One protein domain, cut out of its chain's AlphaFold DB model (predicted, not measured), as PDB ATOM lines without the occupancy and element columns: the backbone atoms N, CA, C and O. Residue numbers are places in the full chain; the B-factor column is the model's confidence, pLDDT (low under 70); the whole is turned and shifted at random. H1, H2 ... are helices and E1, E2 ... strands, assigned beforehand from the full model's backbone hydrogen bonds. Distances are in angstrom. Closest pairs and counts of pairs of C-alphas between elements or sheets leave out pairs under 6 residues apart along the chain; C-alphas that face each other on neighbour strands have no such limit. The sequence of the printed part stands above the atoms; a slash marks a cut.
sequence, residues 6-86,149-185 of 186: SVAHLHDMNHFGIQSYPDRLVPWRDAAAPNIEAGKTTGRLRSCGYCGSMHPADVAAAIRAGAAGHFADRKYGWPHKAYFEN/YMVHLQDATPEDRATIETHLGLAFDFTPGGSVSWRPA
ATOM      1  N   SER A   6     374.322 266.096 356.730       92.94
ATOM      2  CA  SER A   6     375.183 267.073 356.070       92.94
ATOM      3  C   SER A   6     374.720 268.500 356.353       92.94
ATOM      4  O   SER A   6     373.524 268.798 356.252       92.94
ATOM      5  N   VAL A   7     375.680 269.389 356.623       92.81
ATOM      6  CA  VAL A   7     375.468 270.841 356.761       92.81
ATOM      7  C   VAL A   7     375.715 271.607 355.458       92.81
ATOM      8  O   VAL A   7     375.452 272.806 355.373       92.81
ATOM      9  N   ALA A   8     376.180 270.934 354.406       89.12
ATOM     10  CA  ALA A   8     376.595 271.568 353.157       89.12
ATOM     11  C   ALA A   8     375.487 272.382 352.458       89.12
ATOM     12  O   ALA A   8     375.771 273.278 351.666       89.12
ATOM     13  N   HIS A   9     374.219 272.101 352.766       89.19
ATOM     14  CA  HIS A   9     373.066 272.763 352.162       89.19
ATOM     15  C   HIS A   9     372.419 273.844 353.045       89.19
ATOM     16  O   HIS A   9     371.349 274.348 352.703       89.19
ATOM     17  N   LEU A  10     373.074 274.261 354.137       87.06
ATOM     18  CA  LEU A  10     372.604 275.367 354.981       87.06
ATOM     19  C   LEU A  10     372.403 276.669 354.191       87.06
ATOM     20  O   LEU A  10     371.483 277.434 354.486       87.06
ATOM     21  N   HIS A  11     373.229 276.913 353.173       78.94
ATOM     22  CA  HIS A  11     373.241 278.171 352.418       78.94
ATOM     23  C   HIS A  11     372.853 278.025 350.944       78.94
ATOM     24  O   HIS A  11     372.509 279.025 350.320       78.94
ATOM     25  N   ASP A  12     372.861 276.805 350.399       75.69
ATOM     26  CA  ASP A  12     372.583 276.559 348.981       75.69
ATOM     27  C   ASP A  12     371.659 275.352 348.793       75.69
ATOM     28  O   ASP A  12     372.074 274.190 348.705       75.69
ATOM     29  N   MET A  13     370.363 275.656 348.777       81.81
ATOM     30  CA  MET A  13     369.296 274.695 348.555       81.81
ATOM     31  C   MET A  13     368.182 275.363 347.746       81.81
ATOM     32  O   MET A  13     367.749 276.474 348.058       81.81
ATOM     33  N   ASN A  14     367.706 274.696 346.691       79.94
ATOM     34  CA  ASN A  14     366.578 275.211 345.917       79.94
ATOM     35  C   ASN A  14     365.263 275.124 346.718       79.94
ATOM     36  O   ASN A  14     365.196 274.501 347.780       79.94
ATOM     37  N   HIS A  15     364.192 275.712 346.180       80.19
ATOM     38  CA  HIS A  15     362.886 275.742 346.844       80.19
ATOM     39  C   HIS A  15     362.383 274.350 347.271       80.19
ATOM     40  O   HIS A  15     361.941 274.176 348.403       80.19
ATOM     41  N   PHE A  16     362.513 273.345 346.399       81.44
ATOM     42  CA  PHE A  16     362.104 271.966 346.694       81.44
ATOM     43  C   PHE A  16     362.916 271.328 347.817       81.44
ATOM     44  O   PHE A  16     362.371 270.598 348.644       81.44
ATOM     45  N   GLY A  17     364.219 271.600 347.857       82.00
ATOM     46  CA  GLY A  17     365.059 271.135 348.946       82.00
ATOM     47  C   GLY A  17     364.609 271.747 350.267       82.00
ATOM     48  O   GLY A  17     364.421 271.000 351.215       82.00
ATOM     49  N   ILE A  18     364.355 273.061 350.319       87.81
ATOM     50  CA  ILE A  18     363.915 273.739 351.552       87.81
ATOM     51  C   ILE A  18     362.580 273.167 352.045       87.81
ATOM     52  O   ILE A  18     362.396 272.980 353.243       87.81
ATOM     53  N   GLN A  19     361.660 272.843 351.131       88.69
ATOM     54  CA  GLN A  19     360.416 272.153 351.483       88.69
ATOM     55  C   GLN A  19     360.669 270.754 352.067       88.69
ATOM     56  O   GLN A  19     359.995 270.350 353.009       88.69
ATOM     57  N   SER A  20     361.634 270.020 351.507       86.31
ATOM     58  CA  SER A  20     361.966 268.649 351.925       86.31
ATOM     59  C   SER A  20     362.802 268.599 353.209       86.31
ATOM     60  O   SER A  20     362.705 267.638 353.968       86.31
ATOM     61  N   TYR A  21     363.611 269.632 353.452       89.44
ATOM     62  CA  TYR A  21     364.545 269.768 354.568       89.44
ATOM     63  C   TYR A  21     364.467 271.198 355.133       89.44
ATOM     64  O   TYR A  21     365.332 272.028 354.839       89.44
ATOM     65  N   PRO A  22     363.436 271.523 355.936       90.06
ATOM     66  CA  PRO A  22     363.243 272.880 356.458       90.06
ATOM     67  C   PRO A  22     364.377 273.359 357.375       90.06
ATOM     68  O   PRO A  22     364.675 274.551 357.408       90.06
ATOM     69  N   ASP A  23     365.035 272.431 358.084       92.75
ATOM     70  CA  ASP A  23     366.237 272.682 358.896       92.75
ATOM     71  C   ASP A  23     367.519 272.777 358.050       92.75
ATOM     72  O   ASP A  23     368.581 273.113 358.569       92.75
ATOM     73  N   ARG A  24     367.415 272.502 356.742       89.88
ATOM     74  CA  ARG A  24     368.503 272.438 355.759       89.88
ATOM     75  C   ARG A  24     369.592 271.415 356.095       89.88
ATOM     76  O   ARG A  24     370.662 271.444 355.486       89.88
ATOM     77  N   LEU A  25     369.307 270.486 357.008       92.62
ATOM     78  CA  LEU A  25     370.191 269.383 357.362       92.62
ATOM     79  C   LEU A  25     369.766 268.142 356.582       92.62
ATOM     80  O   LEU A  25     368.700 267.566 356.807       92.62
ATOM     81  N   VAL A  26     370.611 267.714 355.651       91.12
ATOM     82  CA  VAL A  26     370.262 266.628 354.732       91.12
ATOM     83  C   VAL A  26     370.853 265.316 355.236       91.12
ATOM     84  O   VAL A  26     372.064 265.242 355.415       91.12
ATOM     85  N   PRO A  27     370.061 264.250 355.433       92.00
ATOM     86  CA  PRO A  27     370.598 262.979 355.895       92.00
ATOM     87  C   PRO A  27     371.568 262.375 354.875       92.00
ATOM     88  O   PRO A  27     371.296 262.358 353.665       92.00
ATOM     89  N   TRP A  28     372.656 261.797 355.374       91.06
ATOM     90  CA  TRP A  28     373.457 260.865 354.592       91.06
ATOM     91  C   TRP A  28     372.689 259.543 354.473       91.06
ATOM     92  O   TRP A  28     372.347 258.890 355.466       91.06
ATOM     93  N   ARG A  29     372.344 259.165 353.241       85.12
ATOM     94  CA  ARG A  29     371.721 257.873 352.940       85.12
ATOM     95  C   ARG A  29     372.752 256.767 353.102       85.12
ATOM     96  O   ARG A  29     373.924 256.972 352.797       85.12
ATOM     97  N   ASP A  30     372.275 255.603 353.537       71.00
ATOM     98  CA  ASP A  30     373.081 254.391 353.693       71.00
ATOM     99  C   ASP A  30     374.297 254.594 354.625       71.00
ATOM    100  O   ASP A  30     375.366 254.061 354.370       71.00
ATOM    101  N   ALA A  31     374.124 255.356 355.721       58.00
ATOM    102  CA  ALA A  31     375.171 255.824 356.650       58.00
ATOM    103  C   ALA A  31     376.098 254.744 357.259       58.00
ATOM    104  O   ALA A  31     377.102 255.079 357.883       58.00
ATOM    105  N   ALA A  32     375.802 253.455 357.078       63.53
ATOM    106  CA  ALA A  32     376.775 252.403 357.331       63.53
ATOM    107  C   ALA A  32     377.791 252.386 356.179       63.53
ATOM    108  O   ALA A  32     377.547 251.777 355.137       63.53
ATOM    109  N   ALA A  33     378.913 253.085 356.377       56.88
ATOM    110  CA  ALA A  33     379.981 253.177 355.392       56.88
ATOM    111  C   ALA A  33     380.414 251.773 354.925       56.88
ATOM    112  O   ALA A  33     380.675 250.901 355.764       56.88
ATOM    113  N   PRO A  34     380.503 251.521 353.609       64.56
ATOM    114  CA  PRO A  34     381.109 250.295 353.120       64.56
ATOM    115  C   PRO A  34     382.582 250.261 353.533       64.56
ATOM    116  O   PRO A  34     383.275 251.277 353.468       64.56
ATOM    117  N   ASN A  35     383.091 249.089 353.922       68.06
ATOM    118  CA  ASN A  35     384.527 248.923 354.111       68.06
ATOM    119  C   ASN A  35     385.185 248.757 352.732       68.06
ATOM    120  O   ASN A  35     385.377 247.637 352.251       68.06
ATOM    121  N   ILE A  36     385.464 249.898 352.095       66.25
ATOM    122  CA  ILE A  36     386.069 249.988 350.760       66.25
ATOM    123  C   ILE A  36     387.442 249.298 350.748       66.25
ATOM    124  O   ILE A  36     387.745 248.565 349.812       66.25
ATOM    125  N   GLU A  37     388.232 249.459 351.813       65.75
ATOM    126  CA  GLU A  37     389.578 248.882 351.934       65.75
ATOM    127  C   GLU A  37     389.559 247.350 352.035       65.75
ATOM    128  O   GLU A  37     390.424 246.675 351.480       65.75
ATOM    129  N   ALA A  38     388.555 246.776 352.703       61.88
ATOM    130  CA  ALA A  38     388.434 245.330 352.878       61.88
ATOM    131  C   ALA A  38     387.663 244.621 351.751       61.88
ATOM    132  O   ALA A  38     387.467 243.406 351.835       61.88
ATOM    133  N   GLY A  39     387.161 245.350 350.745       53.03
ATOM    134  CA  GLY A  39     386.368 244.779 349.648       53.03
ATOM    135  C   GLY A  39     385.102 244.034 350.104       53.03
ATOM    136  O   GLY A  39     384.600 243.173 349.386       53.03
ATOM    137  N   LYS A  40     384.604 244.316 351.318       45.59
ATOM    138  CA  LYS A  40     383.412 243.693 351.914       45.59
ATOM    139  C   LYS A  40     382.325 244.731 352.098       45.59
ATOM    140  O   LYS A  40     382.482 245.695 352.846       45.59
ATOM    141  N   THR A  41     381.203 244.519 351.428       45.25
ATOM    142  CA  THR A  41     380.325 245.638 351.113       45.25
ATOM    143  C   THR A  41     378.876 245.204 350.926       45.25
ATOM    144  O   THR A  41     378.330 245.120 349.832       45.25
ATOM    145  N   THR A  42     378.180 244.980 352.030       41.66
ATOM    146  CA  THR A  42     376.712 244.924 352.005       41.66
ATOM    147  C   THR A  42     376.081 246.317 351.827       41.66
ATOM    148  O   THR A  42     374.867 246.415 351.663       41.66
ATOM    149  N   GLY A  43     376.874 247.398 351.863       52.28
ATOM    150  CA  GLY A  43     376.416 248.790 351.877       52.28
ATOM    151  C   GLY A  43     376.794 249.566 350.618       52.28
ATOM    152  O   GLY A  43     377.860 249.372 350.039       52.28
ATOM    153  N   ARG A  44     375.901 250.452 350.184       64.38
ATOM    154  CA  ARG A  44     376.176 251.445 349.138       64.38
ATOM    155  C   ARG A  44     377.154 252.483 349.682       64.38
ATOM    156  O   ARG A  44     377.197 252.696 350.887       64.38
ATOM    157  N   LEU A  45     377.880 253.168 348.797       77.81
ATOM    158  CA  LEU A  45     378.587 254.392 349.184       77.81
ATOM    159  C   LEU A  45     377.572 255.373 349.778       77.81
ATOM    160  O   LEU A  45     376.492 255.571 349.203       77.81
ATOM    161  N   ARG A  46     377.912 255.976 350.916       88.12
ATOM    162  CA  ARG A  46     377.055 256.969 351.553       88.12
ATOM    163  C   ARG A  46     376.878 258.129 350.599       88.12
ATOM    164  O   ARG A  46     377.832 258.600 349.975       88.12
ATOM    165  N   SER A  47     375.641 258.599 350.492       90.88
ATOM    166  CA  SER A  47     375.324 259.705 349.595       90.88
ATOM    167  C   SER A  47     374.371 260.707 350.219       90.88
ATOM    168  O   SER A  47     373.466 260.351 350.972       90.88
ATOM    169  N   CYS A  48     374.578 261.984 349.914       92.50
ATOM    170  CA  CYS A  48     373.717 263.062 350.368       92.50
ATOM    171  C   CYS A  48     372.301 262.817 349.837       92.50
ATOM    172  O   CYS A  48     372.097 262.669 348.627       92.50
ATOM    173  N   GLY A  49     371.311 262.799 350.732       88.75
ATOM    174  CA  GLY A  49     369.928 262.495 350.381       88.75
ATOM    175  C   GLY A  49     369.256 263.493 349.437       88.75
ATOM    176  O   GLY A  49     368.196 263.176 348.900       88.75
ATOM    177  N   TYR A  50     369.875 264.651 349.211       89.62
ATOM    178  CA  TYR A  50     369.393 265.701 348.323       89.62
ATOM    179  C   TYR A  50     370.126 265.700 346.976       89.62
ATOM    180  O   TYR A  50     369.510 265.480 345.936       89.62
ATOM    181  N   CYS A  51     371.445 265.914 346.974       89.25
ATOM    182  CA  CYS A  51     372.210 266.110 345.737       89.25
ATOM    183  C   CYS A  51     372.894 264.830 345.216       89.25
ATOM    184  O   CYS A  51     373.422 264.826 344.098       89.25
ATOM    185  N   GLY A  52     372.910 263.748 346.003       89.75
ATOM    186  CA  GLY A  52     373.594 262.497 345.667       89.75
ATOM    187  C   GLY A  52     375.124 262.596 345.663       89.75
ATOM    188  O   GLY A  52     375.768 261.768 345.026       89.75
ATOM    189  N   SER A  53     375.708 263.615 346.305       93.19
ATOM    190  CA  SER A  53     377.156 263.673 346.557       93.19
ATOM    191  C   SER A  53     377.588 262.484 347.399       93.19
ATOM    192  O   SER A  53     376.882 262.148 348.344       93.19
ATOM    193  N   MET A  54     378.747 261.902 347.122       94.06
ATOM    194  CA  MET A  54     379.405 260.977 348.037       94.06
ATOM    195  C   MET A  54     379.719 261.659 349.370       94.06
ATOM    196  O   MET A  54     379.966 262.868 349.418       94.06
ATOM    197  N   HIS A  55     379.732 260.869 350.438       94.06
ATOM    198  CA  HIS A  55     380.244 261.302 351.731       94.06
ATOM    199  C   HIS A  55     381.763 261.556 351.657       94.06
ATOM    200  O   HIS A  55     382.469 260.729 351.075       94.06
ATOM    201  N   PRO A  56     382.306 262.634 352.260       95.94
ATOM    202  CA  PRO A  56     383.731 262.968 352.162       95.94
ATOM    203  C   PRO A  56     384.664 261.837 352.618       95.94
ATOM    204  O   PRO A  56     385.595 261.495 351.897       95.94
ATOM    205  N   ALA A  57     384.381 261.179 353.745       94.12
ATOM    206  CA  ALA A  57     385.174 260.024 354.184       94.12
ATOM    207  C   ALA A  57     385.175 258.851 353.176       94.12
ATOM    208  O   ALA A  57     386.196 258.184 353.015       94.12
ATOM    209  N   ASP A  58     384.076 258.622 352.443       92.38
ATOM    210  CA  ASP A  58     384.030 257.575 351.410       92.38
ATOM    211  C   ASP A  58     384.841 257.988 350.172       92.38
ATOM    212  O   ASP A  58     385.457 257.143 349.526       92.38
ATOM    213  N   VAL A  59     384.882 259.287 349.852       94.31
ATOM    214  CA  VAL A  59     385.747 259.828 348.791       94.31
ATOM    215  C   VAL A  59     387.217 259.674 349.169       94.31
ATOM    216  O   VAL A  59     387.999 259.175 348.366       94.31
ATOM    217  N   ALA A  60     387.598 260.057 350.388       95.75
ATOM    218  CA  ALA A  60     388.971 259.929 350.860       95.75
ATOM    219  C   ALA A  60     389.427 258.458 350.886       95.75
ATOM    220  O   ALA A  60     390.519 258.144 350.414       95.75
ATOM    221  N   ALA A  61     388.568 257.540 351.340       92.69
ATOM    222  CA  ALA A  61     388.830 256.103 351.272       92.69
ATOM    223  C   ALA A  61     388.955 255.597 349.823       92.69
ATOM    224  O   ALA A  61     389.861 254.822 349.521       92.69
ATOM    225  N   ALA A  62     388.103 256.064 348.905       91.81
ATOM    226  CA  ALA A  62     388.208 255.719 347.490       91.81
ATOM    227  C   ALA A  62     389.526 256.216 346.871       91.81
ATOM    228  O   ALA A  62     390.177 255.458 346.155       91.81
ATOM    229  N   ILE A  63     389.952 257.446 347.177       95.00
ATOM    230  CA  ILE A  63     391.244 258.002 346.740       95.00
ATOM    231  C   ILE A  63     392.397 257.130 347.246       95.00
ATOM    232  O   ILE A  63     393.255 256.734 346.461       95.00
ATOM    233  N   ARG A  64     392.388 256.765 348.537       94.25
ATOM    234  CA  ARG A  64     393.394 255.862 349.124       94.25
ATOM    235  C   ARG A  64     393.415 254.486 348.449       94.25
ATOM    236  O   ARG A  64     394.478 253.889 348.323       94.25
ATOM    237  N   ALA A  65     392.267 254.017 347.962       90.62
ATOM    238  CA  ALA A  65     392.136 252.783 347.189       90.62
ATOM    239  C   ALA A  65     392.488 252.927 345.689       90.62
ATOM    240  O   ALA A  65     392.367 251.956 344.944       90.62
ATOM    241  N   GLY A  66     392.930 254.105 345.236       92.50
ATOM    242  CA  GLY A  66     393.377 254.347 343.860       92.50
ATOM    243  C   GLY A  66     392.330 254.962 342.927       92.50
ATOM    244  O   GLY A  66     392.535 254.967 341.713       92.50
ATOM    245  N   ALA A  67     391.219 255.488 343.452       92.31
ATOM    246  CA  ALA A  67     390.247 256.208 342.636       92.31
ATOM    247  C   ALA A  67     390.859 257.488 342.039       92.31
ATOM    248  O   ALA A  67     391.491 258.282 342.739       92.31
ATOM    249  N   ALA A  68     390.624 257.724 340.749       93.25
ATOM    250  CA  ALA A  68     391.049 258.951 340.076       93.25
ATOM    251  C   ALA A  68     389.918 259.981 340.119       93.25
ATOM    252  O   ALA A  68     388.755 259.629 339.939       93.25
ATOM    253  N   GLY A  69     390.251 261.241 340.407       92.00
ATOM    254  CA  GLY A  69     389.286 262.323 340.591       92.00
ATOM    255  C   GLY A  69     389.493 263.427 339.562       92.00
ATOM    256  O   GLY A  69     390.621 263.865 339.347       92.00
ATOM    257  N   HIS A  70     388.410 263.903 338.950       89.44
ATOM    258  CA  HIS A  70     388.453 264.952 337.932       89.44
ATOM    259  C   HIS A  70     387.338 265.975 338.148       89.44
ATOM    260  O   HIS A  70     386.189 265.620 338.418       89.44
ATOM    261  N   PHE A  71     387.655 267.262 337.991       88.25
ATOM    262  CA  PHE A  71     386.633 268.307 337.946       88.25
ATOM    263  C   PHE A  71     385.872 268.235 336.626       88.25
ATOM    264  O   PHE A  71     386.481 268.308 335.563       88.25
ATOM    265  N   ALA A  72     384.547 268.151 336.702       73.69
ATOM    266  CA  ALA A  72     383.689 268.095 335.518       73.69
ATOM    267  C   ALA A  72     382.814 269.336 335.337       73.69
ATOM    268  O   ALA A  72     382.355 269.615 334.238       73.69
ATOM    269  N   ASP A  73     382.591 270.109 336.400       70.44
ATOM    270  CA  ASP A  73     381.748 271.300 336.342       70.44
ATOM    271  C   ASP A  73     382.431 272.443 337.092       70.44
ATOM    272  O   ASP A  73     382.440 272.497 338.329       70.44
ATOM    273  N   ARG A  74     383.035 273.355 336.320       68.38
ATOM    274  CA  ARG A  74     383.405 274.680 336.817       68.38
ATOM    275  C   ARG A  74     382.215 275.615 336.630       68.38
ATOM    276  O   ARG A  74     382.170 276.375 335.662       68.38
ATOM    277  N   LYS A  75     381.254 275.583 337.551       69.62
ATOM    278  CA  LYS A  75     380.080 276.458 337.494       69.62
ATOM    279  C   LYS A  75     380.531 277.910 337.676       69.62
ATOM    280  O   LYS A  75     380.892 278.316 338.772       69.62
ATOM    281  N   TYR A  76     380.558 278.679 336.587       73.19
ATOM    282  CA  TYR A  76     381.074 280.058 336.563       73.19
ATOM    283  C   TYR A  76     382.528 280.181 337.059       73.19
ATOM    284  O   TYR A  76     382.885 281.125 337.756       73.19
ATOM    285  N   GLY A  77     383.371 279.197 336.728       78.12
ATOM    286  CA  GLY A  77     384.771 279.165 337.167       78.12
ATOM    287  C   GLY A  77     384.984 278.597 338.574       78.12
ATOM    288  O   GLY A  77     386.125 278.297 338.921       78.12
ATOM    289  N   TRP A  78     383.915 278.370 339.347       82.00
ATOM    290  CA  TRP A  78     383.993 277.719 340.653       82.00
ATOM    291  C   TRP A  78     384.093 276.193 340.496       82.00
ATOM    292  O   TRP A  78     383.212 275.609 339.862       82.00
ATOM    293  N   PRO A  79     385.125 275.525 341.050       86.06
ATOM    294  CA  PRO A  79     385.240 274.065 341.086       86.06
ATOM    295  C   PRO A  79     384.120 273.465 341.951       86.06
ATOM    296  O   PRO A  79     384.286 273.191 343.132       86.06
ATOM    297  N   HIS A  80     382.946 273.294 341.354       87.06
ATOM    298  CA  HIS A  80     381.706 272.978 342.056       87.06
ATOM    299  C   HIS A  80     381.587 271.482 342.355       87.06
ATOM    300  O   HIS A  80     381.118 271.076 343.422       87.06
ATOM    301  N   LYS A  81     382.000 270.654 341.393       91.19
ATOM    302  CA  LYS A  81     381.760 269.213 341.384       91.19
ATOM    303  C   LYS A  81     382.916 268.480 340.718       91.19
ATOM    304  O   LYS A  81     383.340 268.830 339.613       91.19
ATOM    305  N   ALA A  82     383.368 267.434 341.390       92.50
ATOM    306  CA  ALA A  82     384.275 266.442 340.851       92.50
ATOM    307  C   ALA A  82     383.539 265.115 340.682       92.50
ATOM    308  O   ALA A  82     382.562 264.827 341.385       92.50
ATOM    309  N   TYR A  83     384.029 264.300 339.764       91.31
ATOM    310  CA  TYR A  83     383.688 262.896 339.736       91.31
ATOM    311  C   TYR A  83     384.924 262.036 339.966       91.31
ATOM    312  O   TYR A  83     386.041 262.433 339.644       91.31
ATOM    313  N   PHE A  84     384.684 260.860 340.529       91.06
ATOM    314  CA  PHE A  84     385.691 259.868 340.849       91.06
ATOM    315  C   PHE A  84     385.405 258.588 340.069       91.06
ATOM    316  O   PHE A  84     384.266 258.122 340.068       91.06
ATOM    317  N   GLU A  85     386.416 258.039 339.401       89.38
ATOM    318  CA  GLU A  85     386.386 256.740 338.714       89.38
ATOM    319  C   GLU A  85     387.261 255.715 339.433       89.38
ATOM    320  O   GLU A  85     388.048 256.055 340.316       89.38
ATOM    321  N   ASN A  86     387.124 254.448 339.037       88.75
ATOM    322  CA  ASN A  86     387.851 253.320 339.621       88.75
ATOM    323  C   ASN A  86     387.591 253.139 341.125       88.75
ATOM    324  O   ASN A  86     388.412 252.576 341.842       88.75
ATOM    325  N   TYR A 149     380.368 266.999 345.430       93.31
ATOM    326  CA  TYR A 149     380.307 268.464 345.400       93.31
ATOM    327  C   TYR A 149     381.213 269.049 346.477       93.31
ATOM    328  O   TYR A 149     381.123 268.650 347.635       93.31
ATOM    329  N   MET A 150     382.038 270.036 346.116       93.75
ATOM    330  CA  MET A 150     383.070 270.570 347.020       93.75
ATOM    331  C   MET A 150     382.494 271.210 348.282       93.75
ATOM    332  O   MET A 150     383.152 271.235 349.313       93.75
ATOM    333  N   VAL A 151     381.239 271.663 348.242       92.50
ATOM    334  CA  VAL A 151     380.535 272.194 349.418       92.50
ATOM    335  C   VAL A 151     380.452 271.184 350.578       92.50
ATOM    336  O   VAL A 151     380.413 271.599 351.735       92.50
ATOM    337  N   HIS A 152     380.511 269.877 350.291       95.06
ATOM    338  CA  HIS A 152     380.546 268.808 351.297       95.06
ATOM    339  C   HIS A 152     381.903 268.638 351.991       95.06
ATOM    340  O   HIS A 152     381.999 267.862 352.936       95.06
ATOM    341  N   LEU A 153     382.946 269.381 351.603       95.38
ATOM    342  CA  LEU A 153     384.184 269.449 352.393       95.38
ATOM    343  C   LEU A 153     383.963 270.081 353.780       95.38
ATOM    344  O   LEU A 153     384.789 269.886 354.664       95.38
ATOM    345  N   GLN A 154     382.847 270.786 353.998       94.06
ATOM    346  CA  GLN A 154     382.421 271.239 355.330       94.06
ATOM    347  C   GLN A 154     382.071 270.081 356.275       94.06
ATOM    348  O   GLN A 154     382.184 270.236 357.486       94.06
ATOM    349  N   ASP A 155     381.667 268.932 355.724       94.75
ATOM    350  CA  ASP A 155     381.339 267.719 356.481       94.75
ATOM    351  C   ASP A 155     382.574 266.806 356.670       94.75
ATOM    352  O   ASP A 155     382.479 265.732 357.258       94.75
ATOM    353  N   ALA A 156     383.737 267.183 356.122       95.88
ATOM    354  CA  ALA A 156     384.942 266.361 356.146       95.88
ATOM    355  C   ALA A 156     385.745 266.556 357.440       95.88
ATOM    356  O   ALA A 156     385.887 267.669 357.951       95.88
ATOM    357  N   THR A 157     386.363 265.476 357.924       96.50
ATOM    358  CA  THR A 157     387.440 265.592 358.915       96.50
ATOM    359  C   THR A 157     388.639 266.339 358.303       96.50
ATOM    360  O   THR A 157     388.784 266.356 357.074       96.50
ATOM    361  N   PRO A 158     389.537 266.937 359.111       96.75
ATOM    362  CA  PRO A 158     390.741 267.580 358.582       96.75
ATOM    363  C   PRO A 158     391.595 266.655 357.700       96.75
ATOM    364  O   PRO A 158     392.133 267.098 356.689       96.75
ATOM    365  N   GLU A 159     391.680 265.370 358.049       97.44
ATOM    366  CA  GLU A 159     392.440 264.361 357.305       97.44
ATOM    367  C   GLU A 159     391.784 263.997 355.964       97.44
ATOM    368  O   GLU A 159     392.448 263.996 354.922       97.44
ATOM    369  N   ASP A 160     390.473 263.733 355.959       97.38
ATOM    370  CA  ASP A 160     389.747 263.423 354.723       97.38
ATOM    371  C   ASP A 160     389.764 264.619 353.771       97.38
ATOM    372  O   ASP A 160     389.983 264.461 352.569       97.38
ATOM    373  N   ARG A 161     389.600 265.831 354.311       96.88
ATOM    374  CA  ARG A 161     389.708 267.068 353.541       96.88
ATOM    375  C   ARG A 161     391.085 267.211 352.909       96.88
ATOM    376  O   ARG A 161     391.152 267.412 351.703       96.88
ATOM    377  N   ALA A 162     392.159 267.058 353.684       96.81
ATOM    378  CA  ALA A 162     393.520 267.146 353.162       96.81
ATOM    379  C   ALA A 162     393.777 266.106 352.057       96.81
ATOM    380  O   ALA A 162     394.372 266.438 351.032       96.81
ATOM    381  N   THR A 163     393.271 264.879 352.225       97.25
ATOM    382  CA  THR A 163     393.348 263.817 351.207       97.25
ATOM    383  C   THR A 163     392.685 264.257 349.899       97.25
ATOM    384  O   THR A 163     393.285 264.156 348.830       97.25
ATOM    385  N   ILE A 164     391.457 264.778 349.977       96.88
ATOM    386  CA  ILE A 164     390.678 265.191 348.803       96.88
ATOM    387  C   ILE A 164     391.290 266.424 348.130       96.88
ATOM    388  O   ILE A 164     391.443 266.442 346.909       96.88
ATOM    389  N   GLU A 165     391.648 267.446 348.909       96.56
ATOM    390  CA  GLU A 165     392.216 268.702 348.409       96.56
ATOM    391  C   GLU A 165     393.563 268.478 347.710       96.56
ATOM    392  O   GLU A 165     393.778 268.992 346.611       96.56
ATOM    393  N   THR A 166     394.431 267.644 348.294       96.56
ATOM    394  CA  THR A 166     395.715 267.260 347.686       96.56
ATOM    395  C   THR A 166     395.494 266.518 346.371       96.56
ATOM    396  O   THR A 166     396.093 266.864 345.355       96.56
ATOM    397  N   HIS A 167     394.593 265.531 346.363       96.31
ATOM    398  CA  HIS A 167     394.307 264.721 345.175       96.31
ATOM    399  C   HIS A 167     393.727 265.541 344.020       96.31
ATOM    400  O   HIS A 167     394.079 265.334 342.863       96.31
ATOM    401  N   LEU A 168     392.843 266.492 344.329       94.69
ATOM    402  CA  LEU A 168     392.227 267.371 343.336       94.69
ATOM    403  C   LEU A 168     393.089 268.601 342.997       94.69
ATOM    404  O   LEU A 168     392.742 269.356 342.086       94.69
ATOM    405  N   GLY A 169     394.194 268.820 343.713       95.31
ATOM    406  CA  GLY A 169     395.105 269.946 343.508       95.31
ATOM    407  C   GLY A 169     394.531 271.312 343.898       95.31
ATOM    408  O   GLY A 169     395.053 272.337 343.457       95.31
ATOM    409  N   LEU A 170     393.462 271.358 344.701       94.62
ATOM    410  CA  LEU A 170     392.816 272.594 345.152       94.62
ATOM    411  C   LEU A 170     392.511 272.533 346.646       94.62
ATOM    412  O   LEU A 170     391.900 271.578 347.110       94.62
ATOM    413  N   ALA A 171     392.858 273.598 347.364       95.62
ATOM    414  CA  ALA A 171     392.432 273.834 348.736       95.62
ATOM    415  C   ALA A 171     391.231 274.787 348.762       95.62
ATOM    416  O   ALA A 171     391.155 275.722 347.956       95.62
ATOM    417  N   PHE A 172     390.313 274.567 349.698       93.94
ATOM    418  CA  PHE A 172     389.110 275.378 349.880       93.94
ATOM    419  C   PHE A 172     389.181 276.120 351.209       93.94
ATOM    420  O   PHE A 172     389.901 275.702 352.102       93.94
ATOM    421  N   ASP A 173     388.420 277.197 351.365       93.19
ATOM    422  CA  ASP A 173     388.242 277.904 352.633       93.19
ATOM    423  C   ASP A 173     386.761 278.283 352.763       93.19
ATOM    424  O   ASP A 173     386.208 278.956 351.890       93.19
ATOM    425  N   PHE A 174     386.107 277.821 353.832       90.94
ATOM    426  CA  PHE A 174     384.679 278.038 354.087       90.94
ATOM    427  C   PHE A 174     384.504 279.062 355.204       90.94
ATOM    428  O   PHE A 174     385.088 278.916 356.279       90.94
ATOM    429  N   THR A 175     383.692 280.090 354.967       88.38
ATOM    430  CA  THR A 175     383.363 281.088 355.990       88.38
ATOM    431  C   THR A 175     382.067 280.719 356.719       88.38
ATOM    432  O   THR A 175     381.195 280.079 356.130       88.38
ATOM    433  N   PRO A 176     381.859 281.190 357.966       83.50
ATOM    434  CA  PRO A 176     380.592 280.988 358.681       83.50
ATOM    435  C   PRO A 176     379.356 281.554 357.960       83.50
ATOM    436  O   PRO A 176     378.236 281.148 358.245       83.50
ATOM    437  N   GLY A 177     379.547 282.502 357.035       82.31
ATOM    438  CA  GLY A 177     378.477 283.081 356.217       82.31
ATOM    439  C   GLY A 177     378.123 282.263 354.970       82.31
ATOM    440  O   GLY A 177     377.346 282.739 354.146       82.31
ATOM    441  N   GLY A 178     378.720 281.080 354.788       79.56
ATOM    442  CA  GLY A 178     378.482 280.208 353.637       79.56
ATOM    443  C   GLY A 178     379.241 280.605 352.371       79.56
ATOM    444  O   GLY A 178     378.998 280.035 351.311       79.56
ATOM    445  N   SER A 179     380.156 281.579 352.449       84.94
ATOM    446  CA  SER A 179     381.046 281.884 351.324       84.94
ATOM    447  C   SER A 179     382.165 280.852 351.245       84.94
ATOM    448  O   SER A 179     382.678 280.405 352.271       84.94
ATOM    449  N   VAL A 180     382.565 280.513 350.023       88.94
ATOM    450  CA  VAL A 180     383.680 279.605 349.756       88.94
ATOM    451  C   VAL A 180     384.698 280.286 348.849       88.94
ATOM    452  O   VAL A 180     384.339 280.868 347.825       88.94
ATOM    453  N   SER A 181     385.972 280.203 349.217       91.00
ATOM    454  CA  SER A 181     387.100 280.528 348.339       91.00
ATOM    455  C   SER A 181     387.939 279.283 348.068       91.00
ATOM    456  O   SER A 181     387.844 278.294 348.793       91.00
ATOM    457  N   TRP A 182     388.736 279.311 347.001       92.88
ATOM    458  CA  TRP A 182     389.633 278.215 346.639       92.88
ATOM    459  C   TRP A 182     390.957 278.741 346.094       92.88
ATOM    460  O   TRP A 182     391.042 279.852 345.565       92.88
ATOM    461  N   ARG A 183     391.992 277.916 346.213       94.06
ATOM    462  CA  ARG A 183     393.358 278.189 345.755       94.06
ATOM    463  C   ARG A 183     394.036 276.881 345.340       94.06
ATOM    464  O   ARG A 183     393.562 275.820 345.744       94.06
ATOM    465  N   PRO A 184     395.128 276.916 344.559       93.25
ATOM    466  CA  PRO A 184     395.951 275.728 344.353       93.25
ATOM    467  C   PRO A 184     396.355 275.101 345.694       93.25
ATOM    468  O   PRO A 184     396.697 275.827 346.636       93.25
ATOM    469  N   ALA A 185     396.283 273.772 345.781       90.88
ATOM    470  CA  ALA A 185     396.860 273.042 346.906       90.88
ATOM    471  C   ALA A 185     398.392 273.209 346.888       90.88
ATOM    472  O   ALA A 185     398.983 273.360 345.816       90.88
TER     473      ALA A 185
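This is residues 6 to 86 and 149 to 185 of the 186 residues of an uncharacterized protein of Burkholderiaceae bacterium 16 (UniProt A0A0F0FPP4). Two separate strand hairpins, E2 with E3 and E4 with E5, and the helices H2, H3 and H4 make the body, with H3 near its middle, close to E3 at Met 150 and to E4 at Gln 154. Along one side of it runs a looser strip of H1, E1 and the long unnamed stretch 30 to 55. The printed part has 118 residues, with elements in the order H1 E1 H2 E2 E3 H3 H4 E4 E5: four helices and five strands, a mixed class, both two-stranded sheets antiparallel. It is compact, with a radius of gyration of the C-alphas of 14.2 A and spans of 39 by 34 by 24 A.

H1, residues 15 to 20, and E1, residues 26 to 29, are apart from each other and from the other named elements. Residues 28 to 29 of E1 pair antiparallel with residues 47 to 48. H2, residues 56 to 64, touches H4, residues 158 to 168, at a steep tilt of 57 degrees, closest at the C-alphas of Ala 60 and Asp 160, 5.3 A. E2, residues 68 to 75, and E3, residues 78 to 86, form a hairpin at 153 degrees, with N 70 and O 83 2.9 A apart. The closest C-alphas of E3 and H3, residues 150 to 155, are those of His 80 and Met 150, 5.7 A. E4, residues 170 to 174, and E5, residues 180 to 184, form a hairpin, with N 171 and O 183 2.8 A apart. Every O i to N i+4 pair is within hydrogen-bond range in H1, H2 and H4; H3 has 0 of 2, but 3 of 3 O i to N i+3 pairs.

H1 begins at C-alpha 15 (362.886, 275.742, 346.844), and E5 ends at C-alpha 184 (395.951, 275.728, 344.353). E3 is 24.7 A long, E2 20.8 A and H4 15.3 A.

The C-alphas of His 15 and Ala 38 are farthest apart, 40.2 A. Residues 87 to 148 are not printed, and C-alphas 86 and 149 are 17.9 A apart across the cut. The link E1 to H2 is long. Residues 31 to 44 and 74 to 75 have pLDDT under 70.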